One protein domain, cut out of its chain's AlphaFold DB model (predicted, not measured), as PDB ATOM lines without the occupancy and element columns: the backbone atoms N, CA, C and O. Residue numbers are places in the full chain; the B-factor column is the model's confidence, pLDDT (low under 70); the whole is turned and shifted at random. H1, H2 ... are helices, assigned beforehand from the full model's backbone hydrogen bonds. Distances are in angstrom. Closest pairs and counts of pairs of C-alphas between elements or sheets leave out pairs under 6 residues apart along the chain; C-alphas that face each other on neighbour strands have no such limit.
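Overview. This is residues 105 to 221 of the 234 residues of the protein "CDP-alcohol phosphatidyltransferase family protein" of Collinsella aerofaciens (UniProt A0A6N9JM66). The long helix H3 runs along most of a rod, with H1 beside it and H2 packed on its residues 187 to 201. A loop, residues 159 to 186, gathers at one end. The printed part has 117 residues, with H1, H2 and H3 in that order, no named strand, and the class all helix. It is loose, with a radius of gyration of the C-alphas of 17.8 A and spans of 59 by 26 by 18 A.

Along the chain. H1, residues 108 to 131, is 35.1 A long and begins at C-alpha 108 (55.450, -47.441, -25.968). H2, residues 140 to 158, is 27.3 A long. H3, residues 187 to 218, is 45.8 A long and ends at C-alpha 218 (18.414, -32.130, -12.187).

Arrangement. H1 touches H3, the same way at a shallow tilt of 19 degrees; their closest C-alphas, Tyr 131 and Ile 213, are 5.7 A apart. H2 and H3 form a helical hairpin, opposite ways at a shallow tilt of 32 degrees; their closest C-alphas, Gly 152 and Gly 187, are 3.9 A apart. H1 and H2 are apart. Every O i to N i+4 pair is within hydrogen-bond range in H2 and H3, and 19 of 20 in H1.

Size, cuts and confidence. The farthest C-alphas, Ser 171 and Glu 221, are 59.0 A apart. The printed part has no cut. The link from H2 to H3 is long. No printed residue is under 70 in pLDDT.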
ATOM      1  N   GLU A 105      58.460 -53.683 -31.644       90.56
ATOM      2  CA  GLU A 105      57.603 -53.605 -32.837       90.56
ATOM      3  C   GLU A 105      56.499 -52.554 -32.676       90.56
ATOM      4  O   GLU A 105      55.990 -52.020 -33.660       90.56
ATOM      5  N   LEU A 106      56.129 -52.233 -31.434       93.44
ATOM      6  CA  LEU A 106      55.127 -51.221 -31.115       93.44
ATOM      7  C   LEU A 106      55.737 -50.122 -30.239       93.44
ATOM      8  O   LEU A 106      56.340 -50.426 -29.206       93.44
ATOM      9  N   PRO A 107      55.554 -48.837 -30.578       94.06
ATOM     10  CA  PRO A 107      56.067 -47.764 -29.747       94.06
ATOM     11  C   PRO A 107      55.287 -47.673 -28.425       94.06
ATOM     12  O   PRO A 107      54.061 -47.799 -28.381       94.06
ATOM     13  N   ILE A 108      56.004 -47.405 -27.331       94.56
ATOM     14  CA  ILE A 108      55.450 -47.441 -25.968       94.56
ATOM     15  C   ILE A 108      54.263 -46.488 -25.758       94.56
ATOM     16  O   ILE A 108      53.345 -46.803 -25.001       94.56
ATOM     17  N   TRP A 109      54.232 -45.350 -26.458       94.88
ATOM     18  CA  TRP A 109      53.143 -44.379 -26.331       94.88
ATOM     19  C   TRP A 109      51.793 -44.953 -26.783       94.88
ATOM     20  O   TRP A 109      50.774 -44.613 -26.189       94.88
ATOM     21  N   VAL A 110      51.767 -45.862 -27.768       94.31
ATOM     22  CA  VAL A 110      50.531 -46.537 -28.205       94.31
ATOM     23  C   VAL A 110      49.974 -47.393 -27.072       94.31
ATOM     24  O   VAL A 110      48.779 -47.342 -26.783       94.31
ATOM     25  N   CYS A 111      50.845 -48.146 -26.400       93.19
ATOM     26  CA  CYS A 111      50.477 -48.973 -25.256       93.19
ATOM     27  C   CYS A 111      49.922 -48.119 -24.108       93.19
ATOM     28  O   CYS A 111      48.823 -48.382 -23.622       93.19
ATOM     29  N   VAL A 112      50.627 -47.043 -23.744       94.31
ATOM     30  CA  VAL A 112      50.184 -46.104 -22.700       94.31
ATOM     31  C   VAL A 112      48.827 -45.494 -23.041       94.31
ATOM     32  O   VAL A 112      47.955 -45.436 -22.177       94.31
ATOM     33  N   LEU A 113      48.615 -45.078 -24.290       94.50
ATOM     34  CA  LEU A 113      47.346 -44.503 -24.721       94.50
ATOM     35  C   LEU A 113      46.198 -45.508 -24.650       94.50
ATOM     36  O   LEU A 113      45.127 -45.159 -24.169       94.50
ATOM     37  N   ILE A 114      46.398 -46.745 -25.095       91.69
ATOM     38  CA  ILE A 114      45.330 -47.752 -25.120       91.69
ATOM     39  C   ILE A 114      44.972 -48.201 -23.707       91.69
ATOM     40  O   ILE A 114      43.803 -48.141 -23.327       91.69
ATOM     41  N   ILE A 115      45.974 -48.573 -22.905       90.81
ATOM     42  CA  ILE A 115      45.762 -48.994 -21.516       90.81
ATOM     43  C   ILE A 115      45.205 -47.828 -20.694       90.81
ATOM     44  O   ILE A 115      44.207 -47.979 -19.991       90.81
ATOM     45  N   GLY A 116      45.812 -46.645 -20.812       92.56
ATOM     46  CA  GLY A 116      45.384 -45.444 -20.100       92.56
ATOM     47  C   GLY A 116      43.951 -45.045 -20.447       92.56
ATOM     48  O   GLY A 116      43.165 -44.748 -19.550       92.56
ATOM     49  N   ARG A 117      43.571 -45.111 -21.728       92.56
ATOM     50  CA  ARG A 117      42.200 -44.846 -22.180       92.56
ATOM     51  C   ARG A 117      41.208 -45.871 -21.642       92.56
ATOM     52  O   ARG A 117      40.117 -45.481 -21.236       92.56
ATOM     53  N   ASP A 118      41.550 -47.156 -21.621       89.19
ATOM     54  CA  ASP A 118      40.651 -48.198 -21.107       89.19
ATOM     55  C   ASP A 118      40.435 -48.093 -19.592       89.19
ATOM     56  O   ASP A 118      39.325 -48.339 -19.104       89.19
ATOM     57  N   ILE A 119      41.463 -47.674 -18.849       90.88
ATOM     58  CA  ILE A 119      41.348 -47.325 -17.428       90.88
ATOM     59  C   ILE A 119      40.477 -46.076 -17.267       90.88
ATOM     60  O   ILE A 119      39.531 -46.094 -16.482       90.88
ATOM     61  N   TYR A 120      40.748 -45.019 -18.038       92.81
ATOM     62  CA  TYR A 120      39.991 -43.768 -18.007       92.81
ATOM     63  C   TYR A 120      38.495 -43.992 -18.257       92.81
ATOM     64  O   TYR A 120      37.664 -43.549 -17.465       92.81
ATOM     65  N   LEU A 121      38.143 -44.736 -19.311       90.62
ATOM     66  CA  LEU A 121      36.754 -45.079 -19.608       90.62
ATOM     67  C   LEU A 121      36.136 -45.960 -18.523       90.62
ATOM     68  O   LEU A 121      34.994 -45.724 -18.147       90.62
ATOM     69  N   GLY A 122      36.885 -46.929 -17.987       88.62
ATOM     70  CA  GLY A 122      36.413 -47.767 -16.884       88.62
ATOM     71  C   GLY A 122      36.047 -46.949 -15.644       88.62
ATOM     72  O   GLY A 122      34.958 -47.115 -15.098       88.62
ATOM     73  N   ILE A 123      36.917 -46.020 -15.237       89.88
ATOM     74  CA  ILE A 123      36.657 -45.103 -14.118       89.88
ATOM     75  C   ILE A 123      35.474 -44.187 -14.445       89.88
ATOM     76  O   ILE A 123      34.572 -44.042 -13.623       89.88
ATOM     77  N   GLY A 124      35.431 -43.620 -15.653       88.62
ATOM     78  CA  GLY A 124      34.323 -42.780 -16.106       88.62
ATOM     79  C   GLY A 124      32.977 -43.503 -16.033       88.62
ATOM     80  O   GLY A 124      32.013 -42.948 -15.516       88.62
ATOM     81  N   THR A 125      32.913 -44.767 -16.460       87.50
ATOM     82  CA  THR A 125      31.704 -45.592 -16.337       87.50
ATOM     83  C   THR A 125      31.320 -45.838 -14.880       87.50
ATOM     84  O   THR A 125      30.136 -45.777 -14.564       87.50
ATOM     85  N   LEU A 126      32.279 -46.085 -13.980       87.69
ATOM     86  CA  LEU A 126      31.987 -46.255 -12.551       87.69
ATOM     87  C   LEU A 126      31.419 -44.976 -11.924       87.69
ATOM     88  O   LEU A 126      30.456 -45.057 -11.163       87.69
ATOM     89  N   ILE A 127      31.978 -43.813 -12.272       88.62
ATOM     90  CA  ILE A 127      31.489 -42.511 -11.805       88.62
ATOM     91  C   ILE A 127      30.085 -42.253 -12.347       88.62
ATOM     92  O   ILE A 127      29.185 -41.967 -11.568       88.62
ATOM     93  N   VAL A 128      29.867 -42.400 -13.658       87.81
ATOM     94  CA  VAL A 128      28.540 -42.198 -14.262       87.81
ATOM     95  C   VAL A 128      27.520 -43.130 -13.623       87.81
ATOM     96  O   VAL A 128      26.461 -42.662 -13.236       87.81
ATOM     97  N   ARG A 129      27.854 -44.410 -13.429       84.94
ATOM     98  CA  ARG A 129      26.954 -45.408 -12.832       84.94
ATOM     99  C   ARG A 129      26.540 -45.083 -11.394       84.94
ATOM    100  O   ARG A 129      25.526 -45.595 -10.929       84.94
ATOM    101  N   HIS A 130      27.320 -44.269 -10.685       85.69
ATOM    102  CA  HIS A 130      26.953 -43.800  -9.352       85.69
ATOM    103  C   HIS A 130      25.759 -42.831  -9.379       85.69
ATOM    104  O   HIS A 130      24.990 -42.812  -8.425       85.69
ATOM    105  N   TYR A 131      25.591 -42.072 -10.468       82.88
ATOM    106  CA  TYR A 131      24.535 -41.062 -10.619       82.88
ATOM    107  C   TYR A 131      23.432 -41.486 -11.594       82.88
ATOM    108  O   TYR A 131      22.264 -41.259 -11.325       82.88
ATOM    109  N   HIS A 132      23.809 -42.100 -12.712       80.62
ATOM    110  CA  HIS A 132      22.934 -42.495 -13.808       80.62
ATOM    111  C   HIS A 132      22.943 -44.015 -13.930       80.62
ATOM    112  O   HIS A 132      23.977 -44.622 -14.233       80.62
ATOM    113  N   ARG A 133      21.805 -44.660 -13.672       74.75
ATOM    114  CA  ARG A 133      21.740 -46.126 -13.625       74.75
ATOM    115  C   ARG A 133      21.619 -46.774 -14.999       74.75
ATOM    116  O   ARG A 133      21.932 -47.963 -15.130       74.75
ATOM    117  N   ARG A 134      21.211 -46.018 -16.022       73.69
ATOM    118  CA  ARG A 134      21.121 -46.528 -17.392       73.69
ATOM    119  C   ARG A 134      22.505 -46.572 -18.059       73.69
ATOM    120  O   ARG A 134      23.327 -45.674 -17.877       73.69
ATOM    121  N   PRO A 135      22.809 -47.629 -18.827       73.56
ATOM    122  CA  PRO A 135      24.054 -47.696 -19.578       73.56
ATOM    123  C   PRO A 135      24.052 -46.679 -20.727       73.56
ATOM    124  O   PRO A 135      23.060 -46.536 -21.436       73.56
ATOM    125  N   ILE A 136      25.182 -45.997 -20.940       80.12
ATOM    126  CA  ILE A 136      25.346 -45.069 -22.067       80.12
ATOM    127  C   ILE A 136      25.414 -45.863 -23.377       80.12
ATOM    128  O   ILE A 136      26.250 -46.760 -23.523       80.12
ATOM    129  N   ASP A 137      24.606 -45.466 -24.358       80.62
ATOM    130  CA  ASP A 137      24.573 -46.101 -25.675       80.62
ATOM    131  C   ASP A 137      25.924 -46.109 -26.393       80.62
ATOM    132  O   ASP A 137      26.700 -45.142 -26.382       80.62
ATOM    133  N   VAL A 138      26.171 -47.212 -27.101       80.25
ATOM    134  CA  VAL A 138      27.383 -47.408 -27.895       80.25
ATOM    135  C   VAL A 138      27.460 -46.436 -29.067       80.25
ATOM    136  O   VAL A 138      26.546 -46.330 -29.883       80.25
ATOM    137  N   VAL A 139      28.594 -45.747 -29.189       86.81
ATOM    138  CA  VAL A 139      28.829 -44.787 -30.273       86.81
ATOM    139  C   VAL A 139      29.528 -45.452 -31.456       86.81
ATOM    140  O   VAL A 139      30.428 -46.277 -31.288       86.81
ATOM    141  N   PHE A 140      29.131 -45.084 -32.675       88.19
ATOM    142  CA  PHE A 140      29.678 -45.656 -33.909       88.19
ATOM    143  C   PHE A 140      31.212 -45.536 -34.038       88.19
ATOM    144  O   PHE A 140      31.840 -46.541 -34.377       88.19
ATOM    145  N   PRO A 141      31.854 -44.401 -33.672       87.31
ATOM    146  CA  PRO A 141      33.315 -44.297 -33.664       87.31
ATOM    147  C   PRO A 141      34.006 -45.343 -32.784       87.31
ATOM    148  O   PRO A 141      35.102 -45.786 -33.114       87.31
ATOM    149  N   GLY A 142      33.346 -45.794 -31.712       85.94
ATOM    150  CA  GLY A 142      33.867 -46.840 -30.838       85.94
ATOM    151  C   GLY A 142      33.924 -48.198 -31.529       85.94
ATOM    152  O   GLY A 142      34.897 -48.925 -31.362       85.94
ATOM    153  N   LYS A 143      32.931 -48.515 -32.370       89.25
ATOM    154  CA  LYS A 143      32.933 -49.751 -33.170       89.25
ATOM    155  C   LYS A 143      34.070 -49.746 -34.190       89.25
ATOM    156  O   LYS A 143      34.761 -50.751 -34.332       89.25
ATOM    157  N   ILE A 144      34.292 -48.605 -34.849       92.88
ATOM    158  CA  ILE A 144      35.413 -48.422 -35.780       92.88
ATOM    159  C   ILE A 144      36.746 -48.566 -35.042       92.88
ATOM    160  O   ILE A 144      37.606 -49.314 -35.497       92.88
ATOM    161  N   ALA A 145      36.906 -47.897 -33.895       92.75
ATOM    162  CA  ALA A 145      38.118 -47.984 -33.087       92.75
ATOM    163  C   ALA A 145      38.463 -49.438 -32.752       92.75
ATOM    164  O   ALA A 145      39.587 -49.875 -32.985       92.75
ATOM    165  N   THR A 146      37.483 -50.201 -32.258       89.88
ATOM    166  CA  THR A 146      37.677 -51.609 -31.906       89.88
ATOM    167  C   THR A 146      38.041 -52.452 -33.123       89.88
ATOM    168  O   THR A 146      38.993 -53.220 -33.046       89.88
ATOM    169  N   ALA A 147      37.356 -52.280 -34.259       92.19
ATOM    170  CA  ALA A 147      37.681 -53.010 -35.483       92.19
ATOM    171  C   ALA A 147      39.123 -52.735 -35.945       92.19
ATOM    172  O   ALA A 147      39.888 -53.669 -36.177       92.19
ATOM    173  N   LEU A 148      39.522 -51.461 -35.998       95.12
ATOM    174  CA  LEU A 148      40.870 -51.056 -36.399       95.12
ATOM    175  C   LEU A 148      41.942 -51.583 -35.437       95.12
ATOM    176  O   LEU A 148      42.962 -52.094 -35.892       95.12
ATOM    177  N   LEU A 149      41.718 -51.503 -34.122       93.94
ATOM    178  CA  LEU A 149      42.669 -52.008 -33.129       93.94
ATOM    179  C   LEU A 149      42.784 -53.534 -33.178       93.94
ATOM    180  O   LEU A 149      43.895 -54.052 -33.155       93.94
ATOM    181  N   MET A 150      41.670 -54.262 -33.290       91.12
ATOM    182  CA  MET A 150      41.692 -55.727 -33.386       91.12
ATOM    183  C   MET A 150      42.413 -56.192 -34.652       91.12
ATOM    184  O   MET A 150      43.292 -57.054 -34.575       91.12
ATOM    185  N   THR A 151      42.092 -55.604 -35.808       92.12
ATOM    186  CA  THR A 151      42.776 -55.907 -37.072       92.12
ATOM    187  C   THR A 151      44.249 -55.508 -37.006       92.12
ATOM    188  O   THR A 151      45.116 -56.300 -37.370       92.12
ATOM    189  N   GLY A 152      44.542 -54.316 -36.485       93.88
ATOM    190  CA  GLY A 152      45.895 -53.792 -36.349       93.88
ATOM    191  C   GLY A 152      46.775 -54.671 -35.473       93.88
ATOM    192  O   GLY A 152      47.835 -55.100 -35.918       93.88
ATOM    193  N   PHE A 153      46.319 -55.023 -34.269       92.69
ATOM    194  CA  PHE A 153      47.076 -55.897 -33.374       92.69
ATOM    195  C   PHE A 153      47.221 -57.315 -33.900       92.69
ATOM    196  O   PHE A 153      48.295 -57.887 -33.759       92.69
ATOM    197  N   SER A 154      46.195 -57.868 -34.548       91.19
ATOM    198  CA  SER A 154      46.297 -59.205 -35.142       91.19
ATOM    199  C   SER A 154      47.364 -59.246 -36.240       91.19
ATOM    200  O   SER A 154      48.193 -60.151 -36.258       91.19
ATOM    201  N   LEU A 155      47.396 -58.237 -37.119       93.00
ATOM    202  CA  LEU A 155      48.414 -58.123 -38.167       93.00
ATOM    203  C   LEU A 155      49.803 -57.805 -37.606       93.00
ATOM    204  O   LEU A 155      50.794 -58.332 -38.103       93.00
ATOM    205  N   MET A 156      49.880 -56.980 -36.558       93.50
ATOM    206  CA  MET A 156      51.133 -56.724 -35.848       93.50
ATOM    207  C   MET A 156      51.669 -58.010 -35.235       93.50
ATOM    208  O   MET A 156      52.808 -58.356 -35.498       93.50
ATOM    209  N   LEU A 157      50.852 -58.771 -34.502       91.38
ATOM    210  CA  LEU A 157      51.253 -60.063 -33.942       91.38
ATOM    211  C   LEU A 157      51.676 -61.038 -35.040       91.38
ATOM    212  O   LEU A 157      52.693 -61.704 -34.878       91.38
ATOM    213  N   LEU A 158      50.980 -61.067 -36.180       90.88
ATOM    214  CA  LEU A 158      51.352 -61.897 -37.328       90.88
ATOM    215  C   LEU A 158      52.689 -61.480 -37.961       90.88
ATOM    216  O   LEU A 158      53.460 -62.338 -38.378       90.88
ATOM    217  N   GLY A 159      52.979 -60.178 -38.008       89.25
ATOM    218  CA  GLY A 159      54.190 -59.620 -38.615       89.25
ATOM    219  C   GLY A 159      54.153 -59.540 -40.148       89.25
ATOM    220  O   GLY A 159      55.161 -59.209 -40.761       89.25
ATOM    221  N   PHE A 160      53.009 -59.829 -40.781       86.94
ATOM    222  CA  PHE A 160      52.837 -59.846 -42.240       86.94
ATOM    223  C   PHE A 160      51.467 -59.254 -42.641       86.94
ATOM    224  O   PHE A 160      50.504 -59.435 -41.893       86.94
ATOM    225  N   PRO A 161      51.325 -58.597 -43.814       91.19
ATOM    226  CA  PRO A 161      52.380 -58.205 -44.754       91.19
ATOM    227  C   PRO A 161      53.209 -57.031 -44.227       91.19
ATOM    228  O   PRO A 161      52.671 -56.118 -43.600       91.19
ATOM    229  N   VAL A 162      54.516 -57.055 -44.492       92.56
ATOM    230  CA  VAL A 162      55.399 -55.906 -44.259       92.56
ATOM    231  C   VAL A 162      55.273 -54.983 -45.458       92.56
ATOM    232  O   VAL A 162      55.428 -55.430 -46.594       92.56
ATOM    233  N   ILE A 163      54.959 -53.716 -45.204       92.44
ATOM    234  CA  ILE A 163      54.898 -52.693 -46.243       92.44
ATOM    235  C   ILE A 163      55.999 -51.668 -46.025       92.44
ATOM    236  O   ILE A 163      56.435 -51.435 -44.892       92.44
ATOM    237  N   ASP A 164      56.442 -51.063 -47.121       91.62
ATOM    238  CA  ASP A 164      57.400 -49.971 -47.058       91.62
ATOM    239  C   ASP A 164      56.798 -48.786 -46.311       91.62
ATOM    240  O   ASP A 164      55.608 -48.475 -46.431       91.62
ATOM    241  N   GLY A 165      57.629 -48.152 -45.485       87.88
ATOM    242  CA  GLY A 165      57.189 -47.026 -44.686       87.88
ATOM    243  C   GLY A 165      56.777 -45.859 -45.577       87.88
ATOM    244  O   GLY A 165      57.437 -45.523 -46.560       87.88
ATOM    245  N   LEU A 166      55.694 -45.191 -45.203       87.56
ATOM    246  CA  LEU A 166      55.343 -43.912 -45.786       87.56
ATOM    247  C   LEU A 166      56.375 -42.883 -45.315       87.56
ATOM    248  O   LEU A 166      56.613 -42.747 -44.121       87.56
ATOM    249  N   HIS A 167      56.974 -42.132 -46.235       89.81
ATOM    250  CA  HIS A 167      57.937 -41.067 -45.927       89.81
ATOM    251  C   HIS A 167      57.231 -39.752 -45.544       89.81
ATOM    252  O   HIS A 167      57.560 -38.683 -46.056       89.81
ATOM    253  N   LEU A 168      56.205 -39.828 -44.691       90.69
ATOM    254  CA  LEU A 168      55.401 -38.667 -44.287       90.69
ATOM    255  C   LEU A 168      56.080 -37.834 -43.194       90.69
ATOM    256  O   LEU A 168      55.843 -36.633 -43.095       90.69
ATOM    257  N   LEU A 169      56.908 -38.471 -42.369       92.06
ATOM    258  CA  LEU A 169      57.641 -37.860 -41.267       92.06
ATOM    259  C   LEU A 169      59.155 -38.037 -41.466       92.06
ATOM    260  O   LEU A 169      59.585 -38.984 -42.130       92.06
ATOM    261  N   PRO A 170      59.986 -37.160 -40.871       90.38
ATOM    262  CA  PRO A 170      61.435 -37.322 -40.897       90.38
ATOM    263  C   PRO A 170      61.864 -38.654 -40.274       90.38
ATOM    264  O   PRO A 170      61.342 -39.053 -39.233       90.38
ATOM    265  N   SER A 171      62.887 -39.292 -40.846       87.44
ATOM    266  CA  SER A 171      63.442 -40.560 -40.345       87.44
ATOM    267  C   SER A 171      63.964 -40.476 -38.904       87.44
ATOM    268  O   SER A 171      63.958 -41.473 -38.185       87.44
ATOM    269  N   ALA A 172      64.348 -39.278 -38.451       89.19
ATOM    270  CA  ALA A 172      64.747 -39.010 -37.069       89.19
ATOM    271  C   ALA A 172      63.608 -39.218 -36.051       89.19
ATOM    272  O   ALA A 172      63.871 -39.445 -34.871       89.19
ATOM    273  N   LEU A 173      62.343 -39.148 -36.480       90.38
ATOM    274  CA  LEU A 173      61.187 -39.280 -35.599       90.38
ATOM    275  C   LEU A 173      60.797 -40.756 -35.428       90.38
ATOM    276  O   LEU A 173      59.807 -41.238 -35.976       90.38
ATOM    277  N   THR A 174      61.575 -41.477 -34.624       88.25
ATOM    278  CA  THR A 174      61.384 -42.913 -34.336       88.25
ATOM    279  C   THR A 174      60.112 -43.229 -33.550       88.25
ATOM    280  O   THR A 174      59.716 -44.388 -33.463       88.25
ATOM    281  N   ALA A 175      59.435 -42.211 -33.010       89.94
ATOM    282  CA  ALA A 175      58.165 -42.372 -32.312       89.94
ATOM    283  C   ALA A 175      57.042 -42.893 -33.226       89.94
ATOM    284  O   ALA A 175      56.108 -43.508 -32.723       89.94
ATOM    285  N   PHE A 176      57.125 -42.681 -34.543       92.75
ATOM    286  CA  PHE A 176      56.085 -43.081 -35.495       92.75
ATOM    287  C   PHE A 176      56.629 -44.056 -36.549       92.75
ATOM    288  O   PHE A 176      56.744 -43.690 -37.725       92.75
ATOM    289  N   PRO A 177      56.962 -45.302 -36.156       91.94
ATOM    290  CA  PRO A 177      57.387 -46.328 -37.101       91.94
ATOM    291  C   PRO A 177      56.328 -46.531 -38.191       91.94
ATOM    292  O   PRO A 177      55.122 -46.452 -37.934       91.94
ATOM    293  N   GLY A 178      56.780 -46.730 -39.425       91.62
ATOM    294  CA  GLY A 178      55.928 -46.827 -40.612       91.62
ATOM    295  C   GLY A 178      55.606 -45.476 -41.252       91.62
ATOM    296  O   GLY A 178      55.506 -45.412 -42.468       91.62
ATOM    297  N   LEU A 179      55.491 -44.388 -40.480       91.75
ATOM    298  CA  LEU A 179      55.288 -43.025 -41.010       91.75
ATOM    299  C   LEU A 179      56.598 -42.248 -41.198       91.75
ATOM    300  O   LEU A 179      56.613 -41.218 -41.865       91.75
ATOM    301  N   ASN A 180      57.683 -42.718 -40.591       91.88
ATOM    302  CA  ASN A 180      59.037 -42.179 -40.723       91.88
ATOM    303  C   ASN A 180      59.853 -42.866 -41.843       91.88
ATOM    304  O   ASN A 180      61.075 -42.725 -41.885       91.88
ATOM    305  N   GLY A 181      59.200 -43.651 -42.708       87.75
ATOM    306  CA  GLY A 181      59.841 -44.433 -43.771       87.75
ATOM    307  C   GLY A 181      60.363 -45.819 -43.360       87.75
ATOM    308  O   GLY A 181      60.832 -46.556 -44.220       87.75
ATOM    309  N   SER A 182      60.274 -46.230 -42.086       91.25
ATOM    310  CA  SER A 182      60.684 -47.587 -41.689       91.25
ATOM    311  C   SER A 182      59.685 -48.642 -42.178       91.25
ATOM    312  O   SER A 182      58.493 -48.514 -41.889       91.25
ATOM    313  N   SER A 183      60.147 -49.716 -42.821       92.44
ATOM    314  CA  SER A 183      59.274 -50.835 -43.198       92.44
ATOM    315  C   SER A 183      58.729 -51.540 -41.956       92.44
ATOM    316  O   SER A 183      59.484 -51.906 -41.054       92.44
ATOM    317  N   MET A 184      57.409 -51.700 -41.896       92.06
ATOM    318  CA  MET A 184      56.691 -52.238 -40.739       92.06
ATOM    319  C   MET A 184      55.519 -53.113 -41.192       92.06
ATOM    320  O   MET A 184      55.023 -52.948 -42.313       92.06
ATOM    321  N   PRO A 185      55.030 -54.032 -40.340       94.25
ATOM    322  CA  PRO A 185      53.793 -54.748 -40.612       94.25
ATOM    323  C   PRO A 185      52.638 -53.770 -40.847       94.25
ATOM    324  O   PRO A 185      52.471 -52.802 -40.103       94.25
ATOM    325  N   LEU A 186      51.792 -54.060 -41.837       94.25
ATOM    326  CA  LEU A 186      50.644 -53.232 -42.229       94.25
ATOM    327  C   LEU A 186      49.721 -52.899 -41.041       94.25
ATOM    328  O   LEU A 186      49.092 -51.840 -41.003       94.25
ATOM    329  N   GLY A 187      49.695 -53.773 -40.031       94.19
ATOM    330  CA  GLY A 187      48.964 -53.574 -38.785       94.19
ATOM    331  C   GLY A 187      49.242 -52.242 -38.082       94.19
ATOM    332  O   GLY A 187      48.319 -51.695 -37.481       94.19
ATOM    333  N   ILE A 188      50.446 -51.665 -38.196       94.56
ATOM    334  CA  ILE A 188      50.798 -50.422 -37.487       94.56
ATOM    335  C   ILE A 188      49.910 -49.236 -37.901       94.56
ATOM    336  O   ILE A 188      49.502 -48.433 -37.062       94.56
ATOM    337  N   PHE A 189      49.520 -49.162 -39.175       94.94
ATOM    338  CA  PHE A 189      48.668 -48.086 -39.690       94.94
ATOM    339  C   PHE A 189      47.230 -48.213 -39.187       94.94
ATOM    340  O   PHE A 189      46.605 -47.220 -38.807       94.94
ATOM    341  N   PHE A 190      46.725 -49.447 -39.108       96.06
ATOM    342  CA  PHE A 190      45.442 -49.733 -38.474       96.06
ATOM    343  C   PHE A 190      45.466 -49.402 -36.983       96.06
ATOM    344  O   PHE A 190      44.500 -48.833 -36.481       96.06
ATOM    345  N   VAL A 191      46.574 -49.678 -36.288       95.62
ATOM    346  CA  VAL A 191      46.737 -49.293 -34.882       95.62
ATOM    347  C   VAL A 191      46.670 -47.774 -34.722       95.62
ATOM    348  O   VAL A 191      45.924 -47.306 -33.867       95.62
ATOM    349  N   TYR A 192      47.357 -46.987 -35.555       95.62
ATOM    350  CA  TYR A 192      47.268 -45.523 -35.483       95.62
ATOM    351  C   TYR A 192      45.845 -45.010 -35.713       95.62
ATOM    352  O   TYR A 192      45.344 -44.224 -34.907       95.62
ATOM    353  N   GLY A 193      45.160 -45.497 -36.752       95.62
ATOM    354  CA  GLY A 193      43.754 -45.161 -36.982       95.62
ATOM    355  C   GLY A 193      42.872 -45.555 -35.793       95.62
ATOM    356  O   GLY A 193      42.072 -44.756 -35.308       95.62
ATOM    357  N   GLY A 194      43.071 -46.762 -35.267       95.50
ATOM    358  CA  GLY A 194      42.361 -47.283 -34.105       95.50
ATOM    359  C   GLY A 194      42.563 -46.434 -32.854       95.50
ATOM    360  O   GLY A 194      41.588 -46.118 -32.179       95.50
ATOM    361  N   VAL A 195      43.792 -45.991 -32.573       95.56
ATOM    362  CA  VAL A 195      44.100 -45.080 -31.459       95.56
ATOM    363  C   VAL A 195      43.393 -43.737 -31.641       95.56
ATOM    364  O   VAL A 195      42.766 -43.262 -30.698       95.56
ATOM    365  N   ILE A 196      43.412 -43.151 -32.841       95.50
ATOM    366  CA  ILE A 196      42.734 -41.871 -33.118       95.50
ATOM    367  C   ILE A 196      41.226 -41.987 -32.857       95.50
ATOM    368  O   ILE A 196      40.666 -41.211 -32.079       95.50
ATOM    369  N   PHE A 197      40.566 -42.991 -33.445       95.19
ATOM    370  CA  PHE A 197      39.139 -43.232 -33.211       95.19
ATOM    371  C   PHE A 197      38.847 -43.589 -31.749       95.19
ATOM    372  O   PHE A 197      37.807 -43.201 -31.213       95.19
ATOM    373  N   SER A 198      39.763 -44.287 -31.078       94.00
ATOM    374  CA  SER A 198      39.655 -44.651 -29.666       94.00
ATOM    375  C   SER A 198      39.672 -43.424 -28.750       94.00
ATOM    376  O   SER A 198      38.855 -43.354 -27.826       94.00
ATOM    377  N   MET A 199      40.529 -42.439 -29.042       95.12
ATOM    378  CA  MET A 199      40.591 -41.164 -28.320       95.12
ATOM    379  C   MET A 199      39.365 -40.297 -28.593       95.12
ATOM    380  O   MET A 199      38.759 -39.782 -27.657       95.12
ATOM    381  N   LEU A 200      38.933 -40.199 -29.853       94.62
ATOM    382  CA  LEU A 200      37.696 -39.501 -30.213       94.62
ATOM    383  C   LEU A 200      36.491 -40.108 -29.482       94.62
ATOM    384  O   LEU A 200      35.668 -39.393 -28.914       94.62
ATOM    385  N   THR A 201      36.422 -41.437 -29.436       93.12
ATOM    386  CA  THR A 201      35.401 -42.165 -28.675       93.12
ATOM    387  C   THR A 201      35.450 -41.810 -27.192       93.12
ATOM    388  O   THR A 201      34.400 -41.582 -26.595       93.12
ATOM    389  N   ALA A 202      36.647 -41.720 -26.602       92.88
ATOM    390  CA  ALA A 202      36.799 -41.355 -25.199       92.88
ATOM    391  C   ALA A 202      36.234 -39.960 -24.907       92.88
ATOM    392  O   ALA A 202      35.442 -39.814 -23.983       92.88
ATOM    393  N   VAL A 203      36.539 -38.971 -25.752       94.25
ATOM    394  CA  VAL A 203      35.993 -37.610 -25.627       94.25
ATOM    395  C   VAL A 203      34.463 -37.612 -25.697       94.25
ATOM    396  O   VAL A 203      33.809 -36.996 -24.855       94.25
ATOM    397  N   ILE A 204      33.873 -38.341 -26.651       93.25
ATOM    398  CA  ILE A 204      32.410 -38.435 -26.779       93.25
ATOM    399  C   ILE A 204      31.784 -39.043 -25.520       93.25
ATOM    400  O   ILE A 204      30.782 -38.522 -25.026       93.25
ATOM    401  N   TYR A 205      32.357 -40.125 -24.990       90.81
ATOM    402  CA  TYR A 205      31.849 -40.748 -23.768       90.81
ATOM    403  C   TYR A 205      31.962 -39.833 -22.554       90.81
ATOM    404  O   TYR A 205      31.037 -39.808 -21.748       90.81
ATOM    405  N   SER A 206      33.028 -39.042 -22.440       92.38
ATOM    406  CA  SER A 206      33.171 -38.073 -21.351       92.38
ATOM    407  C   SER A 206      32.105 -36.982 -21.411       92.38
ATOM    408  O   SER A 206      31.516 -36.646 -20.386       92.38
ATOM    409  N   ILE A 207      31.799 -36.472 -22.609       93.06
ATOM    410  CA  ILE A 207      30.740 -35.472 -22.804       93.06
ATOM    411  C   ILE A 207      29.370 -36.072 -22.472       93.06
ATOM    412  O   ILE A 207      28.617 -35.490 -21.692       93.06
ATOM    413  N   LYS A 208      29.052 -37.255 -23.020       90.69
ATOM    414  CA  LYS A 208      27.784 -37.949 -22.744       90.69
ATOM    415  C   LYS A 208      27.633 -38.303 -21.265       90.69
ATOM    416  O   LYS A 208      26.560 -38.114 -20.710       90.69
ATOM    417  N   GLY A 209      28.703 -38.772 -20.627       88.88
ATOM    418  CA  GLY A 209      28.721 -39.091 -19.202       88.88
ATOM    419  C   GLY A 209      28.493 -37.860 -18.331       88.88
ATOM    420  O   GLY A 209      27.664 -37.902 -17.429       88.88
ATOM    421  N   GLY A 210      29.152 -36.740 -18.640       90.00
ATOM    422  CA  GLY A 210      28.924 -35.474 -17.940       90.00
ATOM    423  C   GLY A 210      27.495 -34.950 -18.109       90.00
ATOM    424  O   GLY A 210      26.886 -34.501 -17.139       90.00
ATOM    425  N   ALA A 211      26.934 -35.053 -19.317       88.38
ATOM    426  CA  ALA A 211      25.543 -34.688 -19.580       88.38
ATOM    427  C   ALA A 211      24.558 -35.582 -18.807       88.38
ATOM    428  O   ALA A 211      23.637 -35.057 -18.187       88.38
ATOM    429  N   ALA A 212      24.790 -36.897 -18.780       86.88
ATOM    430  CA  ALA A 212      23.963 -37.854 -18.046       86.88
ATOM    431  C   ALA A 212      23.993 -37.602 -16.530       86.88
ATOM    432  O   ALA A 212      22.944 -37.547 -15.900       86.88
ATOM    433  N   ILE A 213      25.176 -37.355 -15.951       87.38
ATOM    434  CA  ILE A 213      25.305 -36.998 -14.527       87.38
ATOM    435  C   ILE A 213      24.541 -35.705 -14.228       87.38
ATOM    436  O   ILE A 213      23.819 -35.628 -13.237       87.38
ATOM    437  N   LYS A 214      24.672 -34.683 -15.085       88.81
ATOM    438  CA  LYS A 214      23.954 -33.417 -14.903       88.81
ATOM    439  C   LYS A 214      22.439 -33.620 -14.965       88.81
ATOM    440  O   LYS A 214      21.742 -33.052 -14.136       88.81
ATOM    441  N   GLN A 215      21.954 -34.425 -15.909       87.12
ATOM    442  CA  GLN A 215      20.532 -34.727 -16.056       87.12
ATOM    443  C   GLN A 215      19.983 -35.476 -14.836       87.12
ATOM    444  O   GLN A 215      18.959 -35.060 -14.299       87.12
ATOM    445  N   ALA A 216      20.702 -36.497 -14.358       83.94
ATOM    446  CA  ALA A 216      20.336 -37.267 -13.168       83.94
ATOM    447  C   ALA A 216      20.284 -36.401 -11.896       83.94
ATOM    448  O   ALA A 216      19.444 -36.607 -11.030       83.94
ATOM    449  N   LEU A 217      21.156 -35.390 -11.789       83.94
ATOM    450  CA  LEU A 217      21.125 -34.436 -10.676       83.94
ATOM    451  C   LEU A 217      19.968 -33.430 -10.772       83.94
ATOM    452  O   LEU A 217      19.524 -32.930  -9.742       83.94
ATOM    453  N   THR A 218      19.515 -33.090 -11.984       86.38
ATOM    454  CA  THR A 218      18.414 -32.130 -12.187       86.38
ATOM    455  C   THR A 218      17.026 -32.760 -12.127       86.38
ATOM    456  O   THR A 218      16.098 -32.059 -11.748       86.38
ATOM    457  N   HIS A 219      16.900 -34.040 -12.490       82.81
ATOM    458  CA  HIS A 219      15.642 -34.794 -12.503       82.81
ATOM    459  C   HIS A 219      15.847 -36.142 -11.787       82.81
ATOM    460  O   HIS A 219      15.936 -37.182 -12.442       82.81
ATOM    461  N   PRO A 220      16.025 -36.141 -10.454       76.38
ATOM    462  CA  PRO A 220      16.254 -37.371  -9.692       76.38
ATOM    463  C   PRO A 220      15.100 -38.380  -9.824       76.38
ATOM    464  O   PRO A 220      15.337 -39.584  -9.779       76.38
ATOM    465  N   GLU A 221      13.875 -37.906 -10.052       74.75
ATOM    466  CA  GLU A 221      12.681 -38.724 -10.264       74.75
ATOM    467  C   GLU A 221      12.775 -39.668 -11.476       74.75
ATOM    468  O   GLU A 221      12.226 -40.767 -11.426       74.75
TER     469      GLU A 221